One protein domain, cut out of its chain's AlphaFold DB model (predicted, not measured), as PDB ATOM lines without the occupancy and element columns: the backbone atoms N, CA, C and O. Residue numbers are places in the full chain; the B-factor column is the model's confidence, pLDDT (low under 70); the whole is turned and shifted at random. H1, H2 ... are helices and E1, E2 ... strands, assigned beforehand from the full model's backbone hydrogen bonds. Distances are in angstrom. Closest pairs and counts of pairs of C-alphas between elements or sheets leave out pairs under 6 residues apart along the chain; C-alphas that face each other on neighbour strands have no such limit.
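Overview. This is residues 3 to 53 of the 293 residues of the protein "Nme7 protein" of Symbiodinium sp. KB8 (UniProt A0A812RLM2). Little of this domain is regular structure: a long unnamed stretch, residues 3 to 21, runs as an open arc to H1, beside the start of a small two-strand hairpin, E1 and E2, with H2 set off from it. Residues 4 to 10 stick out. The 51 printed residues include 18 in named elements, in the order H1, E1, E2, H2; the class is mixed, helices and strands, and the sheet, E1 - E2, is antiparallel. The whole is only just loose, close to compact, with a radius of gyration of the C-alphas of 11.9 A and spans of 27 by 26 by 18 A.

Along the chain. H1, residues 22 to 25, begins at C-alpha 22 (-37.377, -36.625, 25.504). E1 is residues 30 to 33, 9.7 A, and E2 residues 36 to 39, 10.0 A. H2, residues 46 to 51, 8.5 A, ends at C-alpha 51 (-46.765, -33.419, 27.757).

Arrangement. E1 and E2 form a hairpin, antiparallel at 149 degrees; N 31 and O 38 are within hydrogen-bond range at 2.9 A. The closest C-alphas of H1 and E1, Asp 24 and Arg 30, are 5.8 A apart. H1 and H2 are apart. In H2 every O i to N i+4 pair is within hydrogen-bond range; H1 is too short for one.

Size, cuts and confidence. The farthest C-alphas, Ser 35 and Gln 46, are 28.9 A apart. The printed part has no cut and no long link between named elements. Residues 16 to 18 and 53 have pLDDT under 70.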
ATOM      1  N   ASP A   3     -32.144 -16.822  29.818       88.50
ATOM      2  CA  ASP A   3     -32.056 -16.604  31.259       88.50
ATOM      3  C   ASP A   3     -33.027 -15.481  31.663       88.50
ATOM      4  O   ASP A   3     -32.801 -14.317  31.305       88.50
ATOM      5  N   PRO A   4     -34.102 -15.789  32.412       85.31
ATOM      6  CA  PRO A   4     -35.079 -14.792  32.823       85.31
ATOM      7  C   PRO A   4     -34.550 -13.815  33.880       85.31
ATOM      8  O   PRO A   4     -35.017 -12.677  33.913       85.31
ATOM      9  N   LYS A   5     -33.575 -14.210  34.716       89.25
ATOM     10  CA  LYS A   5     -32.981 -13.328  35.735       89.25
ATOM     11  C   LYS A   5     -32.047 -12.313  35.087       89.25
ATOM     12  O   LYS A   5     -32.158 -11.122  35.353       89.25
ATOM     13  N   ALA A   6     -31.160 -12.778  34.208       91.44
ATOM     14  CA  ALA A   6     -30.208 -11.913  33.510       91.44
ATOM     15  C   ALA A   6     -30.810 -11.193  32.288       91.44
ATOM     16  O   ALA A   6     -30.152 -10.330  31.708       91.44
ATOM     17  N   ARG A   7     -32.035 -11.560  31.880       92.38
ATOM     18  CA  ARG A   7     -32.722 -11.095  30.663       92.38
ATOM     19  C   ARG A   7     -31.869 -11.224  29.392       92.38
ATOM     20  O   ARG A   7     -31.852 -10.333  28.544       92.38
ATOM     21  N   LYS A   8     -31.128 -12.327  29.263       93.44
ATOM     22  CA  LYS A   8     -30.209 -12.565  28.138       93.44
ATOM     23  C   LYS A   8     -30.415 -13.942  27.523       93.44
ATOM     24  O   LYS A   8     -30.619 -14.941  28.213       93.44
ATOM     25  N   THR A   9     -30.302 -14.001  26.200       90.19
ATOM     26  CA  THR A   9     -30.227 -15.266  25.464       90.19
ATOM     27  C   THR A   9     -28.850 -15.874  25.680       90.19
ATOM     28  O   THR A   9     -27.851 -15.270  25.297       90.19
ATOM     29  N   PHE A  10     -28.798 -17.066  26.270       85.19
ATOM     30  CA  PHE A  10     -27.534 -17.765  26.519       85.19
ATOM     31  C   PHE A  10     -27.233 -18.849  25.482       85.19
ATOM     32  O   PHE A  10     -26.077 -19.202  25.289       85.19
ATOM     33  N   LEU A  11     -28.258 -19.363  24.795       87.00
ATOM     34  CA  LEU A  11     -28.093 -20.318  23.703       87.00
ATOM     35  C   LEU A  11     -29.169 -20.074  22.640       87.00
ATOM     36  O   LEU A  11     -30.369 -20.055  22.939       87.00
ATOM     37  N   LYS A  12     -28.732 -19.853  21.398       89.69
ATOM     38  CA  LYS A  12     -29.613 -19.712  20.228       89.69
ATOM     39  C   LYS A  12     -30.115 -21.089  19.777       89.69
ATOM     40  O   LYS A  12     -29.614 -22.108  20.235       89.69
ATOM     41  N   ARG A  13     -31.132 -21.126  18.911       87.88
ATOM     42  CA  ARG A  13     -31.650 -22.390  18.364       87.88
ATOM     43  C   ARG A  13     -30.511 -23.137  17.655       87.88
ATOM     44  O   ARG A  13     -29.864 -22.572  16.781       87.88
ATOM     45  N   CYS A  14     -30.294 -24.383  18.051       85.31
ATOM     46  CA  CYS A  14     -29.315 -25.307  17.489       85.31
ATOM     47  C   CYS A  14     -29.954 -26.696  17.386       85.31
ATOM     48  O   CYS A  14     -31.046 -26.910  17.920       85.31
ATOM     49  N   GLN A  15     -29.294 -27.626  16.695       80.56
ATOM     50  CA  GLN A  15     -29.699 -29.027  16.775       80.56
ATOM     51  C   GLN A  15     -29.397 -29.581  18.178       80.56
ATOM     52  O   GLN A  15     -28.450 -29.107  18.817       80.56
ATOM     53  N   PRO A  16     -30.220 -30.514  18.690       68.31
ATOM     54  CA  PRO A  16     -29.909 -31.231  19.920       68.31
ATOM     55  C   PRO A  16     -28.565 -31.953  19.789       68.31
ATOM     56  O   PRO A  16     -28.218 -32.416  18.705       68.31
ATOM     57  N   THR A  17     -27.820 -32.055  20.886       69.12
ATOM     58  CA  THR A  17     -26.747 -33.048  20.994       69.12
ATOM     59  C   THR A  17     -27.368 -34.444  20.930       69.12
ATOM     60  O   THR A  17     -28.479 -34.625  21.430       69.12
ATOM     61  N   GLU A  18     -26.677 -35.408  20.316       63.78
ATOM     62  CA  GLU A  18     -27.202 -36.765  20.062       63.78
ATOM     63  C   GLU A  18     -27.660 -37.491  21.343       63.78
ATOM     64  O   GLU A  18     -28.521 -38.363  21.283       63.78
ATOM     65  N   ASP A  19     -27.169 -37.058  22.507       72.38
ATOM     66  CA  ASP A  19     -27.392 -37.705  23.804       72.38
ATOM     67  C   ASP A  19     -28.663 -37.254  24.551       72.38
ATOM     68  O   ASP A  19     -28.924 -37.750  25.643       72.38
ATOM     69  N   VAL A  20     -29.432 -36.279  24.041       77.81
ATOM     70  CA  VAL A  20     -30.619 -35.755  24.754       77.81
ATOM     71  C   VAL A  20     -31.889 -36.441  24.263       77.81
ATOM     72  O   VAL A  20     -32.350 -36.173  23.150       77.81
ATOM     73  N   VAL A  21     -32.516 -37.254  25.120       76.62
ATOM     74  CA  VAL A  21     -33.810 -37.891  24.826       76.62
ATOM     75  C   VAL A  21     -34.969 -37.161  25.508       76.62
ATOM     76  O   VAL A  21     -34.810 -36.462  26.506       76.62
ATOM     77  N   LEU A  22     -36.188 -37.310  24.971       77.44
ATOM     78  CA  LEU A  22     -37.377 -36.625  25.504       77.44
ATOM     79  C   LEU A  22     -37.670 -36.974  26.971       77.44
ATOM     80  O   LEU A  22     -38.227 -36.148  27.689       77.44
ATOM     81  N   GLN A  23     -37.290 -38.171  27.419       71.88
ATOM     82  CA  GLN A  23     -37.477 -38.615  28.800       71.88
ATOM     83  C   GLN A  23     -36.626 -37.806  29.792       71.88
ATOM     84  O   GLN A  23     -37.085 -37.541  30.901       71.88
ATOM     85  N   ASP A  24     -35.454 -37.307  29.382       78.19
ATOM     86  CA  ASP A  24     -34.579 -36.485  30.234       78.19
ATOM     87  C   ASP A  24     -35.169 -35.101  30.530       78.19
ATOM     88  O   ASP A  24     -34.745 -34.410  31.460       78.19
ATOM     89  N   LEU A  25     -36.150 -34.684  29.724       83.75
ATOM     90  CA  LEU A  25     -36.856 -33.419  29.880       83.75
ATOM     91  C   LEU A  25     -37.989 -33.495  30.910       83.75
ATOM     92  O   LEU A  25     -38.656 -32.487  31.115       83.75
ATOM     93  N   ALA A  26     -38.188 -34.645  31.562       81.88
ATOM     94  CA  ALA A  26     -39.058 -34.805  32.722       81.88
ATOM     95  C   ALA A  26     -38.628 -33.917  33.911       81.88
ATOM     96  O   ALA A  26     -37.439 -33.676  34.108       81.88
ATOM     97  N   VAL A  27     -39.559 -33.491  34.776       81.25
ATOM     98  CA  VAL A  27     -39.218 -32.782  36.025       81.25
ATOM     99  C   VAL A  27     -38.327 -33.672  36.892       81.25
ATOM    100  O   VAL A  27     -38.653 -34.827  37.141       81.25
ATOM    101  N   GLY A  28     -37.203 -33.127  37.356       75.06
ATOM    102  CA  GLY A  28     -36.151 -33.858  38.064       75.06
ATOM    103  C   GLY A  28     -35.102 -34.487  37.141       75.06
ATOM    104  O   GLY A  28     -33.999 -34.786  37.603       75.06
ATOM    105  N   GLY A  29     -35.403 -34.619  35.846       80.06
ATOM    106  CA  GLY A  29     -34.470 -35.055  34.815       80.06
ATOM    107  C   GLY A  29     -33.297 -34.090  34.645       80.06
ATOM    108  O   GLY A  29     -33.375 -32.898  34.980       80.06
ATOM    109  N   ARG A  30     -32.173 -34.621  34.155       82.75
ATOM    110  CA  ARG A  30     -30.942 -33.867  33.906       82.75
ATOM    111  C   ARG A  30     -30.535 -34.013  32.450       82.75
ATOM    112  O   ARG A  30     -30.310 -35.119  31.988       82.75
ATOM    113  N   VAL A  31     -30.356 -32.883  31.777       85.94
ATOM    114  CA  VAL A  31     -29.846 -32.813  30.405       85.94
ATOM    115  C   VAL A  31     -28.512 -32.092  30.380       85.94
ATOM    116  O   VAL A  31     -28.338 -31.060  31.032       85.94
ATOM    117  N   THR A  32     -27.566 -32.612  29.606       83.44
ATOM    118  CA  THR A  32     -26.288 -31.937  29.371       83.44
ATOM    119  C   THR A  32     -26.351 -31.209  28.039       83.44
ATOM    120  O   THR A  32     -26.503 -31.829  26.996       83.44
ATOM    121  N   ILE A  33     -26.226 -29.883  28.063       84.19
ATOM    122  CA  ILE A  33     -26.238 -29.051  26.854       84.19
ATOM    123  C   ILE A  33     -24.916 -28.290  26.792       84.19
ATOM    124  O   ILE A  33     -24.614 -27.504  27.689       84.19
ATOM    125  N   MET A  34     -24.120 -28.513  25.740       81.38
ATOM    126  CA  MET A  34     -22.804 -27.875  25.544       81.38
ATOM    127  C   MET A  34     -21.888 -28.015  26.777       81.38
ATOM    128  O   MET A  34     -21.337 -27.033  27.274       81.38
ATOM    129  N   SER A  35     -21.755 -29.243  27.295       77.75
ATOM    130  CA  SER A  35     -20.979 -29.579  28.507       77.75
ATOM    131  C   SER A  35     -21.481 -28.940  29.812       77.75
ATOM    132  O   SER A  35     -20.751 -28.892  30.801       77.75
ATOM    133  N   ARG A  36     -22.725 -28.440  29.846       79.81
ATOM    134  CA  ARG A  36     -23.362 -27.932  31.068       79.81
ATOM    135  C   ARG A  36     -24.528 -28.828  31.487       79.81
ATOM    136  O   ARG A  36     -25.496 -28.911  30.731       79.81
ATOM    137  N   PRO A  37     -24.477 -29.449  32.677       83.94
ATOM    138  CA  PRO A  37     -25.604 -30.200  33.209       83.94
ATOM    139  C   PRO A  37     -26.681 -29.237  33.713       83.94
ATOM    140  O   PRO A  37     -26.406 -28.295  34.458       83.94
ATOM    141  N   LEU A  38     -27.920 -29.478  33.308       86.50
ATOM    142  CA  LEU A  38     -29.081 -28.676  33.661       86.50
ATOM    143  C   LEU A  38     -30.187 -29.595  34.160       86.50
ATOM    144  O   LEU A  38     -30.512 -30.586  33.515       86.50
ATOM    145  N   ALA A  39     -30.771 -29.253  35.306       86.25
ATOM    146  CA  ALA A  39     -31.922 -29.965  35.843       86.25
ATOM    147  C   ALA A  39     -33.221 -29.295  35.390       86.25
ATOM    148  O   ALA A  39     -33.356 -28.067  35.448       86.25
ATOM    149  N   VAL A  40     -34.200 -30.099  34.991       87.00
ATOM    150  CA  VAL A  40     -35.552 -29.623  34.706       87.00
ATOM    151  C   VAL A  40     -36.284 -29.480  36.037       87.00
ATOM    152  O   VAL A  40     -36.648 -30.457  36.678       87.00
ATOM    153  N   VAL A  41     -36.484 -28.243  36.489       85.69
ATOM    154  CA  VAL A  41     -37.085 -27.982  37.811       85.69
ATOM    155  C   VAL A  41     -38.612 -27.974  37.757       85.69
ATOM    156  O   VAL A  41     -39.271 -28.449  38.674       85.69
ATOM    157  N   ARG A  42     -39.180 -27.378  36.707       86.50
ATOM    158  CA  ARG A  42     -40.624 -27.268  36.460       86.50
ATOM    159  C   ARG A  42     -40.858 -26.756  35.044       86.50
ATOM    160  O   ARG A  42     -39.993 -26.069  34.497       86.50
ATOM    161  N   TYR A  43     -42.055 -26.970  34.514       89.50
ATOM    162  CA  TYR A  43     -42.487 -26.328  33.272       89.50
ATOM    163  C   TYR A  43     -43.309 -25.074  33.561       89.50
ATOM    164  O   TYR A  43     -43.973 -24.975  34.599       89.50
ATOM    165  N   LEU A  44     -43.232 -24.105  32.652       88.00
ATOM    166  CA  LEU A  44     -43.913 -22.815  32.786       88.00
ATOM    167  C   LEU A  44     -45.247 -22.776  32.048       88.00
ATOM    168  O   LEU A  44     -46.138 -22.046  32.470       88.00
ATOM    169  N   ASP A  45     -45.378 -23.536  30.967       89.81
ATOM    170  CA  ASP A  45     -46.590 -23.604  30.167       89.81
ATOM    171  C   ASP A  45     -47.345 -24.913  30.408       89.81
ATOM    172  O   ASP A  45     -46.757 -25.983  30.578       89.81
ATOM    173  N   GLN A  46     -48.671 -24.813  30.407       84.00
ATOM    174  CA  GLN A  46     -49.567 -25.925  30.711       84.00
ATOM    175  C   GLN A  46     -49.455 -27.066  29.688       84.00
ATOM    176  O   GLN A  46     -49.512 -28.232  30.061       84.00
ATOM    177  N   ALA A  47     -49.237 -26.751  28.407       85.69
ATOM    178  CA  ALA A  47     -49.101 -27.762  27.360       85.69
ATOM    179  C   ALA A  47     -47.865 -28.652  27.578       85.69
ATOM    180  O   ALA A  47     -47.947 -29.872  27.453       85.69
ATOM    181  N   THR A  48     -46.729 -28.060  27.952       82.88
ATOM    182  CA  THR A  48     -45.509 -28.797  28.307       82.88
ATOM    183  C   THR A  48     -45.670 -29.525  29.636       82.88
ATOM    184  O   THR A  48     -45.191 -30.651  29.753       82.88
ATOM    185  N   GLN A  49     -46.387 -28.941  30.610       79.25
ATOM    186  CA  GLN A  49     -46.730 -29.644  31.851       79.25
ATOM    187  C   GLN A  49     -47.470 -30.943  31.581       79.25
ATOM    188  O   GLN A  49     -47.038 -31.967  32.089       79.25
ATOM    189  N   GLU A  50     -48.517 -30.921  30.759       74.69
ATOM    190  CA  GLU A  50     -49.259 -32.132  30.399       74.69
ATOM    191  C   GLU A  50     -48.406 -33.103  29.574       74.69
ATOM    192  O   GLU A  50     -48.415 -34.305  29.819       74.69
ATOM    193  N   ARG A  51     -47.598 -32.589  28.638       74.62
ATOM    194  CA  ARG A  51     -46.765 -33.419  27.757       74.62
ATOM    195  C   ARG A  51     -45.645 -34.170  28.479       74.62
ATOM    196  O   ARG A  51     -45.287 -35.261  28.052       74.62
ATOM    197  N   PHE A  52     -45.063 -33.583  29.521       71.88
ATOM    198  CA  PHE A  52     -43.925 -34.154  30.249       71.88
ATOM    199  C   PHE A  52     -44.240 -34.413  31.728       71.88
ATOM    200  O   PHE A  52     -43.345 -34.434  32.584       71.88
ATOM    201  N   LYS A  53     -45.526 -34.589  32.044       68.31
ATOM    202  CA  LYS A  53     -45.972 -35.067  33.347       68.31
ATOM    203  C   LYS A  53     -45.523 -36.515  33.497       68.31
ATOM    204  O   LYS A  53     -46.080 -37.416  32.874       68.31
TER     205      LYS A  53